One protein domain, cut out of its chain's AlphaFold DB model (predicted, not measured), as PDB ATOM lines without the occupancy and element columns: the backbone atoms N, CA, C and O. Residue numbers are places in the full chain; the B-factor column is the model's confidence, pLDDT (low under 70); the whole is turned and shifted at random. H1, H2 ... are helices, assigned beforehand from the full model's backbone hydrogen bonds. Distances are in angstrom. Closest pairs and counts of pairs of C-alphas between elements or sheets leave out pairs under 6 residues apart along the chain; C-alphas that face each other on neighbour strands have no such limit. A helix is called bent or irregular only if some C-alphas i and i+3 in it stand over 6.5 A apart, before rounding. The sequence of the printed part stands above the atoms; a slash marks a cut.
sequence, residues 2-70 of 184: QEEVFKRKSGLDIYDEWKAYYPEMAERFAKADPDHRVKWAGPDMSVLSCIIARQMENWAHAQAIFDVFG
ATOM      1  N   GLN A   2     226.928 200.574 315.012       60.53
ATOM      2  CA  GLN A   2     225.697 201.369 315.215       60.53
ATOM      3  C   GLN A   2     224.613 201.108 314.153       60.53
ATOM      4  O   GLN A   2     223.458 200.908 314.507       60.53
ATOM      5  N   GLU A   3     224.984 201.016 312.873       66.06
ATOM      6  CA  GLU A   3     224.031 200.744 311.780       66.06
ATOM      7  C   GLU A   3     223.292 199.407 311.932       66.06
ATOM      8  O   GLU A   3     222.125 199.304 311.574       66.06
ATOM      9  N   GLU A   4     223.940 198.395 312.516       75.69
ATOM     10  CA  GLU A   4     223.303 197.105 312.806       75.69
ATOM     11  C   GLU A   4     222.362 197.189 314.021       75.69
ATOM     12  O   GLU A   4     221.311 196.558 314.015       75.69
ATOM     13  N   VAL A   5     222.678 198.014 315.028       73.12
ATOM     14  CA  VAL A   5     221.814 198.237 316.207       73.12
ATOM     15  C   VAL A   5     220.534 198.995 315.842       73.12
ATOM     16  O   VAL A   5     219.478 198.728 316.418       73.12
ATOM     17  N   PHE A   6     220.619 199.924 314.886       82.38
ATOM     18  CA  PHE A   6     219.486 200.734 314.420       82.38
ATOM     19  C   PHE A   6     218.740 200.118 313.233       82.38
ATOM     20  O   PHE A   6     217.704 200.629 312.804       82.38
ATOM     21  N   LYS A   7     219.242 199.004 312.697       85.44
ATOM     22  CA  LYS A   7     218.658 198.328 311.543       85.44
ATOM     23  C   LYS A   7     217.204 197.956 311.832       85.44
ATOM     24  O   LYS A   7     216.922 197.219 312.771       85.44
ATOM     25  N   ARG A   8     216.291 198.428 310.974       87.19
ATOM     26  CA  ARG A   8     214.831 198.202 311.058       87.19
ATOM     27  C   ARG A   8     214.134 198.824 312.280       87.19
ATOM     28  O   ARG A   8     213.015 198.419 312.574       87.19
ATOM     29  N   LYS A   9     214.742 199.801 312.956       90.25
ATOM     30  CA  LYS A   9     214.097 200.565 314.035       90.25
ATOM     31  C   LYS A   9     213.658 201.938 313.539       90.25
ATOM     32  O   LYS A   9     214.398 202.603 312.814       90.25
ATOM     33  N   SER A  10     212.460 202.365 313.921       93.12
ATOM     34  CA  SER A  10     212.022 203.751 313.767       93.12
ATOM     35  C   SER A  10     212.700 204.653 314.805       93.12
ATOM     36  O   SER A  10     213.300 204.181 315.771       93.12
ATOM     37  N   GLY A  11     212.579 205.974 314.640       89.75
ATOM     38  CA  GLY A  11     213.067 206.921 315.650       89.75
ATOM     39  C   GLY A  11     212.394 206.742 317.018       89.75
ATOM     40  O   GLY A  11     213.052 206.920 318.041       89.75
ATOM     41  N   LEU A  12     211.116 206.342 317.040       94.06
ATOM     42  CA  LEU A  12     210.391 206.051 318.281       94.06
ATOM     43  C   LEU A  12     210.919 204.782 318.953       94.06
ATOM     44  O   LEU A  12     211.176 204.812 320.150       94.06
ATOM     45  N   ASP A  13     211.188 203.724 318.182       94.31
ATOM     46  CA  ASP A  13     211.763 202.484 318.727       94.31
ATOM     47  C   ASP A  13     213.129 202.750 319.383       94.31
ATOM     48  O   ASP A  13     213.408 202.278 320.483       94.31
ATOM     49  N   ILE A  14     213.978 203.562 318.736       92.31
ATOM     50  CA  ILE A  14     215.290 203.948 319.281       92.31
ATOM     51  C   ILE A  14     215.130 204.771 320.566       92.31
ATOM     52  O   ILE A  14     215.866 204.560 321.533       92.31
ATOM     53  N   TYR A  15     214.183 205.712 320.585       92.31
ATOM     54  CA  TYR A  15     213.911 206.539 321.758       92.31
ATOM     55  C   TYR A  15     213.417 205.707 322.946       92.31
ATOM     56  O   TYR A  15     213.923 205.880 324.057       92.31
ATOM     57  N   ASP A  16     212.473 204.796 322.720       94.94
ATOM     58  CA  ASP A  16     211.900 203.958 323.772       94.94
ATOM     59  C   ASP A  16     212.942 202.999 324.358       94.94
ATOM     60  O   ASP A  16     213.039 202.864 325.582       94.94
ATOM     61  N   GLU A  17     213.800 202.410 323.521       93.56
ATOM     62  CA  GLU A  17     214.922 201.593 323.993       93.56
ATOM     63  C   GLU A  17     215.927 202.403 324.820       93.56
ATOM     64  O   GLU A  17     216.324 201.975 325.907       93.56
ATOM     65  N   TRP A  18     216.323 203.589 324.348       92.38
ATOM     66  CA  TRP A  18     217.220 204.464 325.103       92.38
ATOM     67  C   TRP A  18     216.612 204.855 326.453       92.38
ATOM     68  O   TRP A  18     217.292 204.802 327.483       92.38
ATOM     69  N   LYS A  19     215.319 205.199 326.457       95.19
ATOM     70  CA  LYS A  19     214.566 205.595 327.648       95.19
ATOM     71  C   LYS A  19     214.469 204.470 328.677       95.19
ATOM     72  O   LYS A  19     214.553 204.749 329.870       95.19
ATOM     73  N   ALA A  20     214.310 203.225 328.231       95.31
ATOM     74  CA  ALA A  20     214.326 202.056 329.106       95.31
ATOM     75  C   ALA A  20     215.738 201.742 329.636       95.31
ATOM     76  O   ALA A  20     215.890 201.301 330.771       95.31
ATOM     77  N   TYR A  21     216.776 202.004 328.839       94.50
ATOM     78  CA  TYR A  21     218.156 201.639 329.158       94.50
ATOM     79  C   TYR A  21     218.856 202.591 330.141       94.50
ATOM     80  O   TYR A  21     219.559 202.139 331.051       94.50
ATOM     81  N   TYR A  22     218.717 203.912 329.966       94.12
ATOM     82  CA  TYR A  22     219.538 204.867 330.725       94.12
ATOM     83  C   TYR A  22     219.349 204.812 332.259       94.12
ATOM     84  O   TYR A  22     220.352 205.027 332.947       94.12
ATOM     85  N   PRO A  23     218.157 204.524 332.835       95.75
ATOM     86  CA  PRO A  23     217.996 204.452 334.289       95.75
ATOM     87  C   PRO A  23     218.810 203.314 334.914       95.75
ATOM     88  O   PRO A  23     219.517 203.532 335.897       95.75
ATOM     89  N   GLU A  24     218.784 202.125 334.305       96.19
ATOM     90  CA  GLU A  24     219.572 200.979 334.775       96.19
ATOM     91  C   GLU A  24     221.074 201.239 334.649       96.19
ATOM     92  O   GLU A  24     221.855 200.887 335.536       96.19
ATOM     93  N   MET A  25     221.500 201.873 333.551       94.31
ATOM     94  CA  MET A  25     222.897 202.268 333.373       94.31
ATOM     95  C   MET A  25     223.331 203.266 334.454       94.31
ATOM     96  O   MET A  25     224.405 203.108 335.035       94.31
ATOM     97  N   ALA A  26     222.498 204.266 334.755       94.38
ATOM     98  CA  ALA A  26     222.778 205.256 335.790       94.38
ATOM     99  C   ALA A  26     222.905 204.613 337.180       94.38
ATOM    100  O   ALA A  26     223.820 204.957 337.926       94.38
ATOM    101  N   GLU A  27     222.054 203.639 337.514       96.19
ATOM    102  CA  GLU A  27     222.148 202.907 338.781       96.19
ATOM    103  C   GLU A  27     223.439 202.081 338.880       96.19
ATOM    104  O   GLU A  27     224.085 202.056 339.930       96.19
ATOM    105  N   ARG A  28     223.859 201.436 337.784       95.38
ATOM    106  CA  ARG A  28     225.136 200.706 337.738       95.38
ATOM    107  C   ARG A  28     226.323 201.647 337.914       95.38
ATOM    108  O   ARG A  28     227.225 201.331 338.681       95.38
ATOM    109  N   PHE A  29     226.307 202.808 337.260       94.56
ATOM    110  CA  PHE A  29     227.344 203.828 337.435       94.56
ATOM    111  C   PHE A  29     227.384 204.392 338.854       94.56
ATOM    112  O   PHE A  29     228.472 204.578 339.386       94.56
ATOM    113  N   ALA A  30     226.234 204.594 339.498       94.94
ATOM    114  CA  ALA A  30     226.177 205.083 340.874       94.94
ATOM    115  C   ALA A  30     226.788 204.109 341.902       94.94
ATOM    116  O   ALA A  30     227.219 204.542 342.966       94.94
ATOM    117  N   LYS A  31     226.815 202.804 341.597       96.75
ATOM    118  CA  LYS A  31     227.366 201.748 342.469       96.75
ATOM    119  C   LYS A  31     228.792 201.330 342.105       96.75
ATOM    120  O   LYS A  31     229.387 200.534 342.826       96.75
ATOM    121  N   ALA A  32     229.305 201.781 340.963       96.12
ATOM    122  CA  ALA A  32     230.607 201.366 340.471       96.12
ATOM    123  C   ALA A  32     231.739 202.040 341.260       96.12
ATOM    124  O   ALA A  32     231.628 203.198 341.658       96.12
ATOM    125  N   ASP A  33     232.838 201.313 341.452       96.88
ATOM    126  CA  ASP A  33     234.064 201.865 342.027       96.88
ATOM    127  C   ASP A  33     234.647 202.923 341.067       96.88
ATOM    128  O   ASP A  33     234.991 202.567 339.933       96.88
ATOM    129  N   PRO A  34     234.747 204.206 341.475       95.56
ATOM    130  CA  PRO A  34     235.193 205.288 340.601       95.56
ATOM    131  C   PRO A  34     236.627 205.110 340.088       95.56
ATOM    132  O   PRO A  34     236.928 205.618 339.001       95.56
ATOM    133  N   ASP A  35     237.476 204.379 340.814       95.94
ATOM    134  CA  ASP A  35     238.893 204.186 340.485       95.94
ATOM    135  C   ASP A  35     239.138 202.956 339.601       95.94
ATOM    136  O   ASP A  35     240.201 202.825 338.980       95.94
ATOM    137  N   HIS A  36     238.140 202.075 339.477       96.06
ATOM    138  CA  HIS A  36     238.230 200.896 338.625       96.06
ATOM    139  C   HIS A  36     238.526 201.283 337.169       96.06
ATOM    140  O   HIS A  36     237.997 202.262 336.639       96.06
ATOM    141  N   ARG A  37     239.376 200.499 336.498       94.12
ATOM    142  CA  ARG A  37     239.845 200.777 335.134       94.12
ATOM    143  C   ARG A  37     239.017 200.003 334.115       94.12
ATOM    144  O   ARG A  37     238.915 198.783 334.193       94.12
ATOM    145  N   VAL A  38     238.456 200.710 333.141       91.12
ATOM    146  CA  VAL A  38     237.684 200.145 332.031       91.12
ATOM    147  C   VAL A  38     238.439 200.297 330.714       91.12
ATOM    148  O   VAL A  38     239.109 201.308 330.480       91.12
ATOM    149  N   LYS A  39     238.294 199.295 329.837       88.81
ATOM    150  CA  LYS A  39     238.838 199.344 328.476       88.81
ATOM    151  C   LYS A  39     238.212 200.499 327.700       88.81
ATOM    152  O   LYS A  39     236.994 200.680 327.728       88.81
ATOM    153  N   TRP A  40     239.038 201.237 326.970       82.31
ATOM    154  CA  TRP A  40     238.618 202.391 326.181       82.31
ATOM    155  C   TRP A  40     239.263 202.380 324.788       82.31
ATOM    156  O   TRP A  40     240.158 201.586 324.522       82.31
ATOM    157  N   ALA A  41     238.794 203.246 323.881       71.31
ATOM    158  CA  ALA A  41     239.356 203.373 322.528       71.31
ATOM    159  C   ALA A  41     240.810 203.893 322.522       71.31
ATOM    160  O   ALA A  41     241.526 203.716 321.542       71.31
ATOM    161  N   GLY A  42     241.229 204.540 323.613       71.81
ATOM    162  CA  GLY A  42     242.607 204.951 323.875       71.81
ATOM    163  C   GLY A  42     243.181 204.211 325.088       71.81
ATOM    164  O   GLY A  42     242.846 203.047 325.304       71.81
ATOM    165  N   PRO A  43     244.018 204.865 325.914       74.88
ATOM    166  CA  PRO A  43     244.412 204.306 327.201       74.88
ATOM    167  C   PRO A  43     243.179 203.941 328.027       74.88
ATOM    168  O   PRO A  43     242.163 204.638 327.948       74.88
ATOM    169  N   ASP A  44     243.294 202.899 328.856       86.38
ATOM    170  CA  ASP A  44     242.266 202.576 329.843       86.38
ATOM    171  C   ASP A  44     241.850 203.835 330.615       86.38
ATOM    172  O   ASP A  44     242.635 204.770 330.827       86.38
ATOM    173  N   MET A  45     240.605 203.859 331.061       89.50
ATOM    174  CA  MET A  45     240.017 205.011 331.733       89.50
ATOM    175  C   MET A  45     239.461 204.584 333.088       89.50
ATOM    176  O   MET A  45     239.023 203.449 333.235       89.50
ATOM    177  N   SER A  46     239.490 205.461 334.095       93.94
ATOM    178  CA  SER A  46     238.749 205.189 335.331       93.94
ATOM    179  C   SER A  46     237.241 205.221 335.062       93.94
ATOM    180  O   SER A  46     236.781 205.905 334.140       93.94
ATOM    181  N   VAL A  47     236.454 204.513 335.869       95.38
ATOM    182  CA  VAL A  47     234.987 204.573 335.811       95.38
ATOM    183  C   VAL A  47     234.501 206.015 335.935       95.38
ATOM    184  O   VAL A  47     233.640 206.428 335.159       95.38
ATOM    185  N   LEU A  48     235.092 206.810 336.832       94.88
ATOM    186  CA  LEU A  48     234.747 208.224 336.990       94.88
ATOM    187  C   LEU A  48     234.891 209.006 335.676       94.88
ATOM    188  O   LEU A  48     233.954 209.674 335.238       94.88
ATOM    189  N   SER A  49     236.042 208.887 335.015       92.62
ATOM    190  CA  SER A  49     236.286 209.571 333.744       92.62
ATOM    191  C   SER A  49     235.372 209.048 332.631       92.62
ATOM    192  O   SER A  49     234.915 209.832 331.801       92.62
ATOM    193  N   CYS A  50     235.026 207.755 332.645       94.00
ATOM    194  CA  CYS A  50     234.067 207.170 331.705       94.00
ATOM    195  C   CYS A  50     232.666 207.783 331.874       94.00
ATOM    196  O   CYS A  50     232.021 208.151 330.890       94.00
ATOM    197  N   ILE A  51     232.210 207.959 333.118       95.50
ATOM    198  CA  ILE A  51     230.926 208.600 333.429       95.50
ATOM    199  C   ILE A  51     230.923 210.057 332.953       95.50
ATOM    200  O   ILE A  51     229.969 210.487 332.302       95.50
ATOM    201  N   ILE A  52     232.003 210.803 333.213       96.06
ATOM    202  CA  ILE A  52     232.152 212.186 332.739       96.06
ATOM    203  C   ILE A  52     232.113 212.244 331.207       96.06
ATOM    204  O   ILE A  52     231.396 213.074 330.648       96.06
ATOM    205  N   ALA A  53     232.818 211.340 330.519       94.31
ATOM    206  CA  ALA A  53     232.794 211.263 329.062       94.31
ATOM    207  C   ALA A  53     231.370 211.012 328.536       94.31
ATOM    208  O   ALA A  53     230.928 211.691 327.616       94.31
ATOM    209  N   ARG A  54     230.597 210.109 329.158       94.19
ATOM    210  CA  ARG A  54     229.195 209.859 328.767       94.19
ATOM    211  C   ARG A  54     228.282 211.055 329.015       94.19
ATOM    212  O   ARG A  54     227.408 211.324 328.191       94.19
ATOM    213  N   GLN A  55     228.489 211.788 330.108       96.44
ATOM    214  CA  GLN A  55     227.774 213.040 330.350       96.44
ATOM    215  C   GLN A  55     228.102 214.081 329.274       96.44
ATOM    216  O   GLN A  55     227.184 214.724 328.767       96.44
ATOM    217  N   MET A  56     229.382 214.242 328.934       97.38
ATOM    218  CA  MET A  56     229.850 215.181 327.915       97.38
ATOM    219  C   MET A  56     229.256 214.866 326.538       97.38
ATOM    220  O   MET A  56     228.671 215.761 325.936       97.38
ATOM    221  N   GLU A  57     229.292 213.606 326.098       95.62
ATOM    222  CA  GLU A  57     228.688 213.155 324.832       95.62
ATOM    223  C   GLU A  57     227.191 213.496 324.771       95.62
ATOM    224  O   GLU A  57     226.707 214.124 323.828       95.62
ATOM    225  N   ASN A  58     226.446 213.145 325.825       95.38
ATOM    226  CA  ASN A  58     225.019 213.445 325.905       95.38
ATOM    227  C   ASN A  58     224.744 214.958 325.911       95.38
ATOM    228  O   ASN A  58     223.809 215.430 325.265       95.38
ATOM    229  N   TRP A  59     225.549 215.734 326.642       97.44
ATOM    230  CA  TRP A  59     225.410 217.185 326.708       97.44
ATOM    231  C   TRP A  59     225.670 217.839 325.342       97.44
ATOM    232  O   TRP A  59     224.847 218.642 324.897       97.44
ATOM    233  N   ALA A  60     226.748 217.437 324.662       96.88
ATOM    234  CA  ALA A  60     227.171 217.977 323.376       96.88
ATOM    235  C   ALA A  60     226.168 217.659 322.259       96.88
ATOM    236  O   ALA A  60     225.719 218.558 321.550       96.88
ATOM    237  N   HIS A  61     225.740 216.402 322.131       95.31
ATOM    238  CA  HIS A  61     224.774 216.022 321.098       95.31
ATOM    239  C   HIS A  61     223.395 216.648 321.320       95.31
ATOM    240  O   HIS A  61     222.740 217.049 320.358       95.31
ATOM    241  N   ALA A  62     222.969 216.808 322.577       95.50
ATOM    242  CA  ALA A  62     221.722 217.499 322.882       95.50
ATOM    243  C   ALA A  62     221.749 218.981 322.466       95.50
ATOM    244  O   ALA A  62     220.694 219.512 322.127       95.50
ATOM    245  N   GLN A  63     222.914 219.647 322.432       95.56
ATOM    246  CA  GLN A  63     223.018 221.042 321.974       95.56
ATOM    247  C   GLN A  63     222.461 221.216 320.555       95.56
ATOM    248  O   GLN A  63     221.721 222.162 320.309       95.56
ATOM    249  N   ALA A  64     222.733 220.274 319.646       92.88
ATOM    250  CA  ALA A  64     222.206 220.329 318.283       92.88
ATOM    251  C   ALA A  64     220.668 220.278 318.245       92.88
ATOM    252  O   ALA A  64     220.047 220.911 317.395       92.88
ATOM    253  N   ILE A  65     220.042 219.563 319.183       94.31
ATOM    254  CA  ILE A  65     218.581 219.500 319.306       94.31
ATOM    255  C   ILE A  65     218.035 220.861 319.760       94.31
ATOM    256  O   ILE A  65     217.109 221.380 319.142       94.31
ATOM    257  N   PHE A  66     218.631 221.467 320.793       95.94
ATOM    258  CA  PHE A  66     218.262 222.819 321.238       95.94
ATOM    259  C   PHE A  66     218.393 223.847 320.108       95.94
ATOM    260  O   PHE A  66     217.497 224.672 319.927       95.94
ATOM    261  N   ASP A  67     219.457 223.748 319.310       94.44
ATOM    262  CA  ASP A  67     219.708 224.646 318.182       94.44
ATOM    263  C   ASP A  67     218.615 224.550 317.118       94.44
ATOM    264  O   ASP A  67     218.081 225.578 316.700       94.44
ATOM    265  N   VAL A  68     218.246 223.324 316.725       94.31
ATOM    266  CA  VAL A  68     217.182 223.061 315.740       94.31
ATOM    267  C   VAL A  68     215.835 223.599 316.213       94.31
ATOM    268  O   VAL A  68     215.076 224.135 315.411       94.31
ATOM    269  N   PHE A  69     215.532 223.475 317.506       94.94
ATOM    270  CA  PHE A  69     214.280 223.978 318.070       94.94
ATOM    271  C   PHE A  69     214.293 225.475 318.384       94.94
ATOM    272  O   PHE A  69     213.271 226.002 318.820       94.94
ATOM    273  N   GLY A  70     215.418 226.167 318.197       94.44
ATOM    274  CA  GLY A  70     215.504 227.571 318.568       94.44
ATOM    275  C   GLY A  70     215.301 227.779 320.074       94.44
ATOM    276  O   GLY A  70     214.685 228.761 320.486       94.44
TER     277      GLY A  70
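Overview. This is residues 2 to 70 of the 184 residues of the protein "Maleylpyruvate isomerase family mycothiol-dependent enzyme" of Acidimicrobiales bacterium (UniProt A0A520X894). A loose, open V: the bent helix H2 makes one arm and the longest helix, H3, the other, joined by a long loop at the narrow end, where H2b and H3 come near each other. At the wide end residues 54 to 70 stick out, and the short helix H1 sits off the first end of H2. The printed part has 69 residues with three named helices, H1, H2 and H3 in chain order, and no named strand; the class is all helix. The whole is loose, with a radius of gyration of the C-alphas of 14.7 A and spans of 37 by 29 by 24 A.

Arrangement. H1, residues 2 to 5, is joined by a tight link of 5 residues to H2, residues 11 to 31. By its hydrogen bonds H2 was assigned as one helix, but it is bent: C-alphas 20 and 23 are 6.8 A apart. Its arms H2a, residues 11 to 20, and H2b, residues 23 to 31, stand at a steep tilt of 35.3 degrees, only just past shallow. H1 and H2a are apart. H2b and H3, residues 47 to 68, are close but not clearly touching; their closest C-alphas, of Phe 29 and Ile 51, are 7.2 A apart. They run opposite ways at a shallow tilt of 33 degrees, only just short of steep. H2a and H3 are apart. Every O i to N i+4 pair is within hydrogen-bond range in H2a and H2b, and 16 of 18 in H3; H1 is too short for such a pair, but its one O i to N i+3 pair is within range.

Along the chain. H1 begins at C-alpha 2 (225.697, 201.369, 315.215). H2a measures 14.4 A and H2b 12.7 A. H3 measures 32.6 A and ends at C-alpha 68 (217.182, 223.061, 315.740).

Size, cuts and confidence. The C-alphas of His 36 and Gly 70, the two farthest apart, are 40.4 A apart. The link from H2 to H3 is long, 15 residues; within it residues 37 to 38 pair with residues 45 to 46, antiparallel. The printed part has no cut, and residues 2 to 3 are under 70 in pLDDT.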